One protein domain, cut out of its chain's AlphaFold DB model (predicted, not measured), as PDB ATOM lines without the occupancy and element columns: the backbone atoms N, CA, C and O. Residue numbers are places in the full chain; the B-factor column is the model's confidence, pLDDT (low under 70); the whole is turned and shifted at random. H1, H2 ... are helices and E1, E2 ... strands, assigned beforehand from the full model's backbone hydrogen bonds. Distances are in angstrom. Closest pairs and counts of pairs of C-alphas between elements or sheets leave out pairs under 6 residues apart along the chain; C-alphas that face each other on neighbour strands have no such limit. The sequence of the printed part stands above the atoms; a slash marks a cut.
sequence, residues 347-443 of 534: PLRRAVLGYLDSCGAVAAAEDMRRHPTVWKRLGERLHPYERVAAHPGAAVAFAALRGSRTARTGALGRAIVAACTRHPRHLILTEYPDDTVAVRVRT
ATOM      1  N   PRO A 347     197.641 229.349 249.833       94.81
ATOM      2  CA  PRO A 347     198.386 229.017 251.051       94.81
ATOM      3  C   PRO A 347     199.865 229.409 250.960       94.81
ATOM      4  O   PRO A 347     200.376 230.065 251.864       94.81
ATOM      5  N   LEU A 348     200.516 229.120 249.828       96.56
ATOM      6  CA  LEU A 348     201.922 229.459 249.598       96.56
ATOM      7  C   LEU A 348     202.139 230.977 249.567       96.56
ATOM      8  O   LEU A 348     203.030 231.475 250.248       96.56
ATOM      9  N   ARG A 349     201.279 231.736 248.870       96.62
ATOM     10  CA  ARG A 349     201.336 233.212 248.879       96.62
ATOM     11  C   ARG A 349     201.267 233.781 250.297       96.62
ATOM     12  O   ARG A 349     202.049 234.661 250.645       96.62
ATOM     13  N   ARG A 350     200.334 233.284 251.119       96.12
ATOM     14  CA  ARG A 350     200.166 233.723 252.514       96.12
ATOM     15  C   ARG A 350     201.384 233.377 253.367       96.12
ATOM     16  O   ARG A 350     201.838 234.225 254.127       96.12
ATOM     17  N   ALA A 351     201.905 232.159 253.234       97.50
ATOM     18  CA  ALA A 351     203.074 231.715 253.983       97.50
ATOM     19  C   ALA A 351     204.315 232.547 253.641       97.50
ATOM     20  O   ALA A 351     205.009 232.983 254.556       97.50
ATOM     21  N   VAL A 352     204.529 232.832 252.352       98.12
ATOM     22  CA  VAL A 352     205.603 233.702 251.859       98.12
ATOM     23  C   VAL A 352     205.465 235.118 252.407       98.12
ATOM     24  O   VAL A 352     206.396 235.624 253.026       98.12
ATOM     25  N   LEU A 353     204.311 235.766 252.213       98.25
ATOM     26  CA  LEU A 353     204.123 237.148 252.665       98.25
ATOM     27  C   LEU A 353     204.249 237.260 254.184       98.25
ATOM     28  O   LEU A 353     204.914 238.168 254.665       98.25
ATOM     29  N   GLY A 354     203.694 236.309 254.936       98.00
ATOM     30  CA  GLY A 354     203.854 236.283 256.385       98.00
ATOM     31  C   GLY A 354     205.274 235.963 256.851       98.00
ATOM     32  O   GLY A 354     205.593 236.237 258.001       98.00
ATOM     33  N   TYR A 355     206.104 235.316 256.029       98.31
ATOM     34  CA  TYR A 355     207.508 235.067 256.362       98.31
ATOM     35  C   TYR A 355     208.326 236.340 256.140       98.31
ATOM     36  O   TYR A 355     209.020 236.801 257.042       98.31
ATOM     37  N   LEU A 356     208.150 236.971 254.976       97.94
ATOM     38  CA  LEU A 356     208.769 238.259 254.660       97.94
ATOM     39  C   LEU A 356     208.383 239.342 255.672       97.94
ATOM     40  O   LEU A 356     209.207 240.178 256.024       97.94
ATOM     41  N   ASP A 357     207.145 239.306 256.163       98.19
ATOM     42  CA  ASP A 357     206.683 240.201 257.217       98.19
ATOM     43  C   ASP A 357     207.414 239.957 258.545       98.19
ATOM     44  O   ASP A 357     207.862 240.913 259.175       98.19
ATOM     45  N   SER A 358     207.624 238.688 258.923       97.06
ATOM     46  CA  SER A 358     208.371 238.329 260.137       97.06
ATOM     47  C   SER A 358     209.863 238.666 260.075       97.06
ATOM     48  O   SER A 358     210.470 238.872 261.121       97.06
ATOM     49  N   CYS A 359     210.450 238.798 258.880       95.50
ATOM     50  CA  CYS A 359     211.803 239.347 258.726       95.50
ATOM     51  C   CYS A 359     211.869 240.850 259.066       95.50
ATOM     52  O   CYS A 359     212.947 241.381 259.322       95.50
ATOM     53  N   GLY A 360     210.732 241.551 259.046       95.25
ATOM     54  CA  GLY A 360     210.654 243.000 259.185       95.25
ATOM     55  C   GLY A 360     210.940 243.747 257.877       95.25
ATOM     56  O   GLY A 360     211.676 243.290 257.002       95.25
ATOM     57  N   ALA A 361     210.361 244.946 257.751       96.06
ATOM     58  CA  ALA A 361     210.403 245.737 256.517       96.06
ATOM     59  C   ALA A 361     211.830 246.079 256.056       96.06
ATOM     60  O   ALA A 361     212.103 246.064 254.859       96.06
ATOM     61  N   VAL A 362     212.733 246.383 256.996       94.88
ATOM     62  CA  VAL A 362     214.122 246.761 256.692       94.88
ATOM     63  C   VAL A 362     214.893 245.575 256.121       94.88
ATOM     64  O   VAL A 362     215.352 245.654 254.986       94.88
ATOM     65  N   ALA A 363     214.994 244.471 256.868       92.62
ATOM     66  CA  ALA A 363     215.778 243.311 256.447       92.62
ATOM     67  C   ALA A 363     215.225 242.693 255.155       92.62
ATOM     68  O   ALA A 363     215.988 242.408 254.233       92.62
ATOM     69  N   ALA A 364     213.896 242.585 255.030       95.69
ATOM     70  CA  ALA A 364     213.271 242.121 253.796       95.69
ATOM     71  C   ALA A 364     213.593 243.044 252.608       95.69
ATOM     72  O   ALA A 364     213.941 242.553 251.536       95.69
ATOM     73  N   ALA A 365     213.523 244.371 252.774       95.69
ATOM     74  CA  ALA A 365     213.856 245.311 251.703       95.69
ATOM     75  C   ALA A 365     215.341 245.247 251.303       95.69
ATOM     76  O   ALA A 365     215.649 245.313 250.111       95.69
ATOM     77  N   GLU A 366     216.257 245.109 252.268       92.00
ATOM     78  CA  GLU A 366     217.693 244.943 252.006       92.00
ATOM     79  C   GLU A 366     217.976 243.674 251.194       92.00
ATOM     80  O   GLU A 366     218.619 243.750 250.144       92.00
ATOM     81  N   ASP A 367     217.445 242.529 251.621       92.19
ATOM     82  CA  ASP A 367     217.638 241.260 250.916       92.19
ATOM     83  C   ASP A 367     216.992 241.269 249.530       92.19
ATOM     84  O   ASP A 367     217.590 240.816 248.551       92.19
ATOM     85  N   MET A 368     215.795 241.851 249.402       94.62
ATOM     86  CA  MET A 368     215.129 241.975 248.107       94.62
ATOM     87  C   MET A 368     215.953 242.774 247.095       94.62
ATOM     88  O   MET A 368     215.943 242.463 245.899       94.62
ATOM     89  N   ARG A 369     216.709 243.777 247.559       91.06
ATOM     90  CA  ARG A 369     217.597 244.578 246.706       91.06
ATOM     91  C   ARG A 369     218.798 243.807 246.166       91.06
ATOM     92  O   ARG A 369     219.372 244.274 245.186       91.06
ATOM     93  N   ARG A 370     219.157 242.646 246.732       87.62
ATOM     94  CA  ARG A 370     220.209 241.771 246.183       87.62
ATOM     95  C   ARG A 370     219.776 241.136 244.853       87.62
ATOM     96  O   ARG A 370     220.596 240.969 243.957       87.62
ATOM     97  N   HIS A 371     218.477 240.861 244.693       91.06
ATOM     98  CA  HIS A 371     217.899 240.244 243.491       91.06
ATOM     99  C   HIS A 371     216.649 241.001 242.996       91.06
ATOM    100  O   HIS A 371     215.550 240.439 242.932       91.06
ATOM    101  N   PRO A 372     216.771 242.289 242.622       90.69
ATOM    102  CA  PRO A 372     215.616 243.168 242.470       90.69
ATOM    103  C   PRO A 372     214.709 242.761 241.305       90.69
ATOM    104  O   PRO A 372     213.487 242.858 241.402       90.69
ATOM    105  N   THR A 373     215.288 242.271 240.208       90.31
ATOM    106  CA  THR A 373     214.535 241.812 239.033       90.31
ATOM    107  C   THR A 373     213.720 240.555 239.336       90.31
ATOM    108  O   THR A 373     212.553 240.481 238.954       90.31
ATOM    109  N   VAL A 374     214.305 239.598 240.064       92.75
ATOM    110  CA  VAL A 374     213.619 238.378 240.520       92.75
ATOM    111  C   VAL A 374     212.429 238.765 241.393       92.75
ATOM    112  O   VAL A 374     211.296 238.378 241.114       92.75
ATOM    113  N   TRP A 375     212.656 239.608 242.400       95.69
ATOM    114  CA  TRP A 375     211.606 240.011 243.328       95.69
ATOM    115  C   TRP A 375     210.495 240.837 242.692       95.69
ATOM    116  O   TRP A 375     209.329 240.638 243.028       95.69
ATOM    117  N   LYS A 376     210.808 241.728 241.743       93.50
ATOM    118  CA  LYS A 376     209.778 242.477 241.007       93.50
ATOM    119  C   LYS A 376     208.811 241.529 240.298       93.50
ATOM    120  O   LYS A 376     207.604 241.699 240.484       93.50
ATOM    121  N   ARG A 377     209.341 240.503 239.616       93.12
ATOM    122  CA  ARG A 377     208.563 239.447 238.943       93.12
ATOM    123  C   ARG A 377     207.782 238.582 239.930       93.12
ATOM    124  O   ARG A 377     206.593 238.357 239.741       93.12
ATOM    125  N   LEU A 378     208.407 238.134 241.020       95.88
ATOM    126  CA  LEU A 378     207.711 237.374 242.068       95.88
ATOM    127  C   LEU A 378     206.553 238.181 242.672       95.88
ATOM    128  O   LEU A 378     205.462 237.655 242.882       95.88
ATOM    129  N   GLY A 379     206.759 239.482 242.889       95.06
ATOM    130  CA  GLY A 379     205.748 240.389 243.423       95.06
ATOM    131  C   GLY A 379     204.492 240.505 242.553       95.06
ATOM    132  O   GLY A 379     203.422 240.792 243.083       95.06
ATOM    133  N   GLU A 380     204.587 240.280 241.236       93.56
ATOM    134  CA  GLU A 380     203.424 240.259 240.332       93.56
ATOM    135  C   GLU A 380     202.475 239.100 240.654       93.56
ATOM    136  O   GLU A 380     201.271 239.245 240.491       93.56
ATOM    137  N   ARG A 381     203.002 237.969 241.148       95.50
ATOM    138  CA  ARG A 381     202.218 236.780 241.525       95.50
ATOM    139  C   ARG A 381     201.927 236.680 243.020       95.50
ATOM    140  O   ARG A 381     200.985 235.999 243.417       95.50
ATOM    141  N   LEU A 382     202.725 237.336 243.860       96.56
ATOM    142  CA  LEU A 382     202.496 237.375 245.307       96.56
ATOM    143  C   LEU A 382     201.355 238.324 245.689       96.56
ATOM    144  O   LEU A 382     200.641 238.043 246.655       96.56
ATOM    145  N   HIS A 383     201.164 239.399 244.915       95.12
ATOM    146  CA  HIS A 383     200.216 240.485 245.181       95.12
ATOM    147  C   HIS A 383     200.372 241.068 246.604       95.12
ATOM    148  O   HIS A 383     199.456 240.984 247.427       95.12
ATOM    149  N   PRO A 384     201.536 241.667 246.925       96.44
ATOM    150  CA  PRO A 384     201.882 242.081 248.289       96.44
ATOM    151  C   PRO A 384     200.965 243.167 248.873       96.44
ATOM    152  O   PRO A 384     200.918 243.339 250.087       96.44
ATOM    153  N   TYR A 385     200.218 243.890 248.033       96.94
ATOM    154  CA  TYR A 385     199.353 244.994 248.459       96.94
ATOM    155  C   TYR A 385     197.895 244.584 248.718       96.94
ATOM    156  O   TYR A 385     197.128 245.387 249.233       96.94
ATOM    157  N   GLU A 386     197.496 243.341 248.428       94.81
ATOM    158  CA  GLU A 386     196.117 242.883 248.694       94.81
ATOM    159  C   GLU A 386     195.826 242.724 250.192       94.81
ATOM    160  O   GLU A 386     194.682 242.813 250.628       94.81
ATOM    161  N   ARG A 387     196.859 242.456 251.000       91.81
ATOM    162  CA  ARG A 387     196.719 242.145 252.429       91.81
ATOM    163  C   ARG A 387     197.670 242.953 253.303       91.81
ATOM    164  O   ARG A 387     198.255 242.409 254.237       91.81
ATOM    165  N   VAL A 388     197.787 244.253 253.032       96.81
ATOM    166  CA  VAL A 388     198.663 245.162 253.799       96.81
ATOM    167  C   VAL A 388     198.393 245.081 255.302       96.81
ATOM    168  O   VAL A 388     199.334 245.056 256.078       96.81
ATOM    169  N   ALA A 389     197.129 244.975 255.724       95.25
ATOM    170  CA  ALA A 389     196.789 244.873 257.145       95.25
ATOM    171  C   ALA A 389     197.352 243.609 257.823       95.25
ATOM    172  O   ALA A 389     197.653 243.641 259.008       95.25
ATOM    173  N   ALA A 390     197.496 242.505 257.081       96.12
ATOM    174  CA  ALA A 390     198.024 241.251 257.619       96.12
ATOM    175  C   ALA A 390     199.552 241.154 257.512       96.12
ATOM    176  O   ALA A 390     200.164 240.469 258.324       96.12
ATOM    177  N   HIS A 391     200.149 241.789 256.495       97.69
ATOM    178  CA  HIS A 391     201.584 241.715 256.197       97.69
ATOM    179  C   HIS A 391     202.166 243.104 255.856       97.69
ATOM    180  O   HIS A 391     202.627 243.325 254.726       97.69
ATOM    181  N   PRO A 392     202.090 244.081 256.780       97.88
ATOM    182  CA  PRO A 392     202.462 245.464 256.496       97.88
ATOM    183  C   PRO A 392     203.957 245.631 256.205       97.88
ATOM    184  O   PRO A 392     204.324 246.401 255.321       97.88
ATOM    185  N   GLY A 393     204.831 244.902 256.899       97.75
ATOM    186  CA  GLY A 393     206.273 244.926 256.680       97.75
ATOM    187  C   GLY A 393     206.666 244.376 255.310       97.75
ATOM    188  O   GLY A 393     207.453 245.010 254.605       97.75
ATOM    189  N   ALA A 394     206.057 243.266 254.884       98.19
ATOM    190  CA  ALA A 394     206.264 242.731 253.536       98.19
ATOM    191  C   ALA A 394     205.794 243.722 252.456       98.19
ATOM    192  O   ALA A 394     206.496 243.952 251.468       98.19
ATOM    193  N   ALA A 395     204.630 244.349 252.651       98.38
ATOM    194  CA  ALA A 395     204.106 245.351 251.727       98.38
ATOM    195  C   ALA A 395     205.037 246.572 251.612       98.38
ATOM    196  O   ALA A 395     205.326 247.016 250.501       98.38
ATOM    197  N   VAL A 396     205.566 247.072 252.734       98.50
ATOM    198  CA  VAL A 396     206.548 248.170 252.753       98.50
ATOM    199  C   VAL A 396     207.844 247.775 252.042       98.50
ATOM    200  O   VAL A 396     208.365 248.571 251.261       98.50
ATOM    201  N   ALA A 397     208.340 246.549 252.233       98.19
ATOM    202  CA  ALA A 397     209.539 246.069 251.542       98.19
ATOM    203  C   ALA A 397     209.359 246.045 250.013       98.19
ATOM    204  O   ALA A 397     210.211 246.545 249.274       98.19
ATOM    205  N   PHE A 398     208.211 245.560 249.524       98.31
ATOM    206  CA  PHE A 398     207.878 245.619 248.097       98.31
ATOM    207  C   PHE A 398     207.684 247.052 247.586       98.31
ATOM    208  O   PHE A 398     208.099 247.347 246.462       98.31
ATOM    209  N   ALA A 399     207.109 247.949 248.394       98.06
ATOM    210  CA  ALA A 399     206.975 249.361 248.042       98.06
ATOM    211  C   ALA A 399     208.346 250.032 247.884       98.06
ATOM    212  O   ALA A 399     208.563 250.724 246.889       98.06
ATOM    213  N   ALA A 400     209.288 249.750 248.790       96.56
ATOM    214  CA  ALA A 400     210.667 250.227 248.702       96.56
ATOM    215  C   ALA A 400     211.394 249.669 247.468       96.56
ATOM    216  O   ALA A 400     212.085 250.407 246.767       96.56
ATOM    217  N   LEU A 401     211.203 248.382 247.161       95.50
ATOM    218  CA  LEU A 401     211.792 247.734 245.987       95.50
ATOM    219  C   LEU A 401     211.274 248.313 244.659       95.50
ATOM    220  O   LEU A 401     212.021 248.421 243.681       95.50
ATOM    221  N   ARG A 402     209.973 248.616 244.594       94.56
ATOM    222  CA  ARG A 402     209.291 249.080 243.377       94.56
ATOM    223  C   ARG A 402     209.283 250.599 243.227       94.56
ATOM    224  O   ARG A 402     208.958 251.071 242.144       94.56
ATOM    225  N   GLY A 403     209.610 251.347 244.281       94.06
ATOM    226  CA  GLY A 403     209.397 252.794 244.321       94.06
ATOM    227  C   GLY A 403     207.911 253.152 244.235       94.06
ATOM    228  O   GLY A 403     207.544 254.108 243.559       94.06
ATOM    229  N   SER A 404     207.039 252.344 244.850       94.62
ATOM    230  CA  SER A 404     205.590 252.542 244.757       94.62
ATOM    231  C   SER A 404     205.151 253.813 245.489       94.62
ATOM    232  O   SER A 404     205.465 253.997 246.664       94.62
ATOM    233  N   ARG A 405     204.384 254.653 244.787       96.50
ATOM    234  CA  ARG A 405     203.732 255.859 245.309       96.50
ATOM    235  C   ARG A 405     202.273 255.541 245.635       96.50
ATOM    236  O   ARG A 405     201.605 254.861 244.858       96.50
ATOM    237  N   THR A 406     201.785 255.978 246.790       97.38
ATOM    238  CA  THR A 406     200.425 255.667 247.259       97.38
ATOM    239  C   THR A 406     199.874 256.798 248.123       97.38
ATOM    240  O   THR A 406     200.654 257.528 248.724       97.38
ATOM    241  N   ALA A 407     198.550 256.944 248.206       97.19
ATOM    242  CA  ALA A 407     197.921 257.936 249.079       97.19
ATOM    243  C   ALA A 407     198.340 257.718 250.541       97.19
ATOM    244  O   ALA A 407     198.275 256.587 251.039       97.19
ATOM    245  N   ARG A 408     198.730 258.791 251.242       96.50
ATOM    246  CA  ARG A 408     199.175 258.751 252.645       96.50
ATOM    247  C   ARG A 408     198.141 258.098 253.554       96.50
ATOM    248  O   ARG A 408     198.476 257.287 254.417       96.50
ATOM    249  N   THR A 409     196.876 258.421 253.316       96.06
ATOM    250  CA  THR A 409     195.729 257.918 254.072       96.06
ATOM    251  C   THR A 409     195.367 256.477 253.728       96.06
ATOM    252  O   THR A 409     194.663 255.847 254.509       96.06
ATOM    253  N   GLY A 410     195.850 255.912 252.617       96.38
ATOM    254  CA  GLY A 410     195.582 254.529 252.218       96.38
ATOM    255  C   GLY A 410     196.261 253.497 253.125       96.38
ATOM    256  O   GLY A 410     197.205 253.806 253.850       96.38
ATOM    257  N   ALA A 411     195.820 252.234 253.074       97.25
ATOM    258  CA  ALA A 411     196.386 251.171 253.917       97.25
ATOM    259  C   ALA A 411     197.912 251.021 253.745       97.25
ATOM    260  O   ALA A 411     198.631 250.919 254.738       97.25
ATOM    261  N   LEU A 412     198.406 251.060 252.498       97.75
ATOM    262  CA  LEU A 412     199.841 251.021 252.199       97.75
ATOM    263  C   LEU A 412     200.565 252.292 252.662       97.75
ATOM    264  O   LEU A 412     201.634 252.182 253.253       97.75
ATOM    265  N   GLY A 413     199.978 253.474 252.455       97.69
ATOM    266  CA  GLY A 413     200.552 254.747 252.902       97.69
ATOM    267  C   GLY A 413     200.728 254.805 254.419       97.69
ATOM    268  O   GLY A 413     201.824 255.090 254.900       97.69
ATOM    269  N   ARG A 414     199.703 254.406 255.180       98.12
ATOM    270  CA  ARG A 414     199.780 254.309 256.648       98.12
ATOM    271  C   ARG A 414     200.844 253.312 257.105       98.12
ATOM    272  O   ARG A 414     201.582 253.605 258.042       98.12
ATOM    273  N   ALA A 415     200.959 252.161 256.435       98.12
ATOM    274  CA  ALA A 415     202.001 251.178 256.735       98.12
ATOM    275  C   ALA A 415     203.413 251.721 256.454       98.12
ATOM    276  O   ALA A 415     204.314 251.511 257.266       98.12
ATOM    277  N   ILE A 416     203.593 252.456 255.348       98.44
ATOM    278  CA  ILE A 416     204.847 253.137 254.998       98.44
ATOM    279  C   ILE A 416     205.227 254.150 256.078       98.44
ATOM    280  O   ILE A 416     206.322 254.057 256.628       98.44
ATOM    281  N   VAL A 417     204.320 255.068 256.429       98.12
ATOM    282  CA  VAL A 417     204.574 256.095 257.452       98.12
ATOM    283  C   VAL A 417     204.946 255.436 258.781       98.12
ATOM    284  O   VAL A 417     205.994 255.739 259.343       98.12
ATOM    285  N   ALA A 418     204.162 254.455 259.238       97.81
ATOM    286  CA  ALA A 418     204.435 253.742 260.483       97.81
ATOM    287  C   ALA A 418     205.775 252.981 260.472       97.81
ATOM    288  O   ALA A 418     206.429 252.858 261.509       97.81
ATOM    289  N   ALA A 419     206.197 252.432 259.329       97.56
ATOM    290  CA  ALA A 419     207.487 251.757 259.206       97.56
ATOM    291  C   ALA A 419     208.659 252.750 259.220       97.56
ATOM    292  O   ALA A 419     209.641 252.505 259.921       97.56
ATOM    293  N   CYS A 420     208.544 253.878 258.513       97.62
ATOM    294  CA  CYS A 420     209.552 254.938 258.523       97.62
ATOM    295  C   CYS A 420     209.720 255.554 259.918       97.62
ATOM    296  O   CYS A 420     210.849 255.752 260.353       97.62
ATOM    297  N   THR A 421     208.629 255.762 260.664       97.31
ATOM    298  CA  THR A 421     208.696 256.244 262.054       97.31
ATOM    299  C   THR A 421     209.408 255.256 262.978       97.31
ATOM    300  O   THR A 421     210.170 255.669 263.847       97.31
ATOM    301  N   ARG A 422     209.202 253.944 262.794       96.69
ATOM    302  CA  ARG A 422     209.876 252.907 263.598       96.69
ATOM    303  C   ARG A 422     211.352 252.731 263.244       96.69
ATOM    304  O   ARG A 422     212.146 252.381 264.113       96.69
ATOM    305  N   HIS A 423     211.723 252.943 261.982       95.12
ATOM    306  CA  HIS A 423     213.077 252.683 261.482       95.12
ATOM    307  C   HIS A 423     213.645 253.849 260.649       95.12
ATOM    308  O   HIS A 423     214.078 253.627 259.515       95.12
ATOM    309  N   PRO A 424     213.729 255.075 261.195       94.56
ATOM    310  CA  PRO A 424     214.075 256.278 260.426       94.56
ATOM    311  C   PRO A 424     215.505 256.264 259.867       94.56
ATOM    312  O   PRO A 424     215.802 256.929 258.879       94.56
ATOM    313  N   ARG A 425     216.406 255.472 260.466       91.25
ATOM    314  CA  ARG A 425     217.779 255.285 259.964       91.25
ATOM    315  C   ARG A 425     217.843 254.464 258.675       91.25
ATOM    316  O   ARG A 425     218.750 254.666 257.874       91.25
ATOM    317  N   HIS A 426     216.894 253.550 258.476       93.56
ATOM    318  CA  HIS A 426     216.913 252.581 257.377       93.56
ATOM    319  C   HIS A 426     215.812 252.811 256.345       93.56
ATOM    320  O   HIS A 426     215.972 252.414 255.196       93.56
ATOM    321  N   LEU A 427     214.702 253.445 256.718       96.44
ATOM    322  CA  LEU A 427     213.579 253.723 255.830       96.44
ATOM    323  C   LEU A 427     213.381 255.233 255.722       96.44
ATOM    324  O   LEU A 427     213.058 255.899 256.700       96.44
ATOM    325  N   ILE A 428     213.573 255.761 254.515       96.56
ATOM    326  CA  ILE A 428     213.365 257.172 254.198       96.56
ATOM    327  C   ILE A 428     211.958 257.327 253.632       96.56
ATOM    328  O   ILE A 428     211.643 256.749 252.588       96.56
ATOM    329  N   LEU A 429     211.136 258.134 254.299       97.44
ATOM    330  CA  LEU A 429     209.847 258.577 253.783       97.44
ATOM    331  C   LEU A 429     210.063 259.684 252.746       97.44
ATOM    332  O   LEU A 429     210.740 260.672 253.020       97.44
ATOM    333  N   THR A 430     209.481 259.531 251.561       97.00
ATOM    334  CA  THR A 430     209.342 260.622 250.590       97.00
ATOM    335  C   THR A 430     207.884 261.042 250.554       97.00
ATOM    336  O   THR A 430     207.022 260.237 250.199       97.00
ATOM    337  N   GLU A 431     207.625 262.292 250.915       96.50
ATOM    338  CA  GLU A 431     206.306 262.915 250.840       96.50
ATOM    339  C   GLU A 431     206.218 263.771 249.579       96.50
ATOM    340  O   GLU A 431     207.200 264.404 249.183       96.50
ATOM    341  N   TYR A 432     205.055 263.770 248.936       95.88
ATOM    342  CA  TYR A 432     204.810 264.539 247.722       95.88
ATOM    343  C   TYR A 432     203.677 265.556 247.931       95.88
ATOM    344  O   TYR A 432     202.821 265.338 248.791       95.88
ATOM    345  N   PRO A 433     203.618 266.639 247.128       95.12
ATOM    346  CA  PRO A 433     202.610 267.695 247.291       95.12
ATOM    347  C   PRO A 433     201.144 267.251 247.140       95.12
ATOM    348  O   PRO A 433     200.251 267.953 247.594       95.12
ATOM    349  N   ASP A 434     200.882 266.105 246.511       95.31
ATOM    350  CA  ASP A 434     199.541 265.545 246.273       95.31
ATOM    351  C   ASP A 434     199.074 264.568 247.373       95.31
ATOM    352  O   ASP A 434     198.262 263.683 247.112       95.31
ATOM    353  N   ASP A 435     199.623 264.686 248.586       94.69
ATOM    354  CA  ASP A 435     199.355 263.808 249.740       94.69
ATOM    355  C   ASP A 435     199.607 262.310 249.469       94.69
ATOM    356  O   ASP A 435     199.017 261.399 250.061       94.69
ATOM    357  N   THR A 436     200.535 262.022 248.559       97.81
ATOM    358  CA  THR A 436     201.056 260.670 248.376       97.81
ATOM    359  C   THR A 436     202.417 260.513 249.039       97.81
ATOM    360  O   THR A 436     203.171 261.466 249.243       97.81
ATOM    361  N   VAL A 437     202.742 259.270 249.375       98.06
ATOM    362  CA  VAL A 437     204.000 258.887 250.007       98.06
ATOM    363  C   VAL A 437     204.654 257.732 249.261       98.06
ATOM    364  O   VAL A 437     203.989 256.896 248.642       98.06
ATOM    365  N   ALA A 438     205.978 257.678 249.341       97.19
ATOM    366  CA  ALA A 438     206.796 256.542 248.939       97.19
ATOM    367  C   ALA A 438     207.871 256.279 250.000       97.19
ATOM    368  O   ALA A 438     208.113 257.100 250.884       97.19
ATOM    369  N   VAL A 439     208.535 255.130 249.905       97.69
ATOM    370  CA  VAL A 439     209.611 254.744 250.820       97.69
ATOM    371  C   VAL A 439     210.848 254.317 250.045       97.69
ATOM    372  O   VAL A 439     210.747 253.686 248.992       97.69
ATOM    373  N   ARG A 440     212.024 254.646 250.576       95.19
ATOM    374  CA  ARG A 440     213.318 254.135 250.110       95.19
ATOM    375  C   ARG A 440     214.049 253.466 251.263       95.19
ATOM    376  O   ARG A 440     213.969 253.933 252.395       95.19
ATOM    377  N   VAL A 441     214.790 252.400 250.972       93.69
ATOM    378  CA  VAL A 441     215.632 251.725 251.968       93.69
ATOM    379  C   VAL A 441     217.082 252.206 251.869       93.69
ATOM    380  O   VAL A 441     217.701 252.128 250.803       93.69
ATOM    381  N   ARG A 442     217.634 252.672 252.990       92.19
ATOM    382  CA  ARG A 442     219.076 252.820 253.212       92.19
ATOM    383  C   ARG A 442     219.601 251.485 253.713       92.19
ATOM    384  O   ARG A 442     219.279 251.062 254.822       92.19
ATOM    385  N   THR A 443     220.371 250.814 252.864       89.38
ATOM    386  CA  THR A 443     220.990 249.537 253.217       89.38
ATOM    387  C   THR A 443     222.094 249.741 254.244       89.38
ATOM    388  O   THR A 443     222.720 250.799 254.284       89.38
TER     389      THR A 443
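This is residues 347 to 443 of the 534 residues of the protein "RING finger family protein" of Krasilnikovia cinnamomea (UniProt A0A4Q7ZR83). A two-stranded hairpin, E1 and E2, makes one end of the domain, with H4 and H5 packed on it; H4 is the core, and H1, H2 and H3 pack on it too. H1 and H3 lie toward the other end, and the touching helices mostly cross. The printed part has 97 residues with five named helices, then two antiparallel strands, mostly helix; it is compact and rounded, with a radius of gyration of the C-alphas of 12.1 A and spans of 37 by 25 by 22 A.

E1, residues 427 to 431, and E2, residues 436 to 441, form an antiparallel hairpin at 156 degrees, with N 428 and O 440 within hydrogen-bond range at 2.8 A. Residues 406 to 407 pair antiparallel with residues 436 to 437 of E2. The closest C-alphas of H5, residues 411 to 422, and E1 are Cys 420 and Leu 427, 5.0 A apart. The hub is H4, residues 392 to 402; its closest C-alpha to E2 is Ala 400, 4.9 A from that of Arg 440. H4 touches H5 about perpendicular at 85 degrees, closest at C-alphas Val 396 and Ile 416, 5.7 A. H4 touches H2, residues 361 to 368, at a steep tilt of 43 degrees, the same way, closest at C-alphas Gly 393 and Ala 361, 4.2 A. H1, residues 347 to 358, touches H4 with residues 353 to 358 alone, closest at C-alphas Asp 357 and Ala 394, 4.5 A. H3, residues 372 to 382, touches H4 at a steep tilt of 49 degrees, opposite ways, closest at C-alphas Pro 372 and Leu 401, 6.9 A. H1 and H3 are apart from H5, E1 and E2. Every O i to N i+4 pair is within hydrogen-bond range in H1, H2, H4 and H5, and 6 of 7 in H3.

E2 is 17.5 A long, H5 16.7 A and H1 16.4 A. H1 begins at C-alpha 347, (198.386, 229.017, 251.051), and E2 ends at C-alpha 441, (215.632, 251.725, 251.968).

The two C-alphas farthest apart, of Pro 347 and Pro 433, are 39.1 A apart. The printed part has no cut, no link is long, and no printed residue is under 70 in pLDDT.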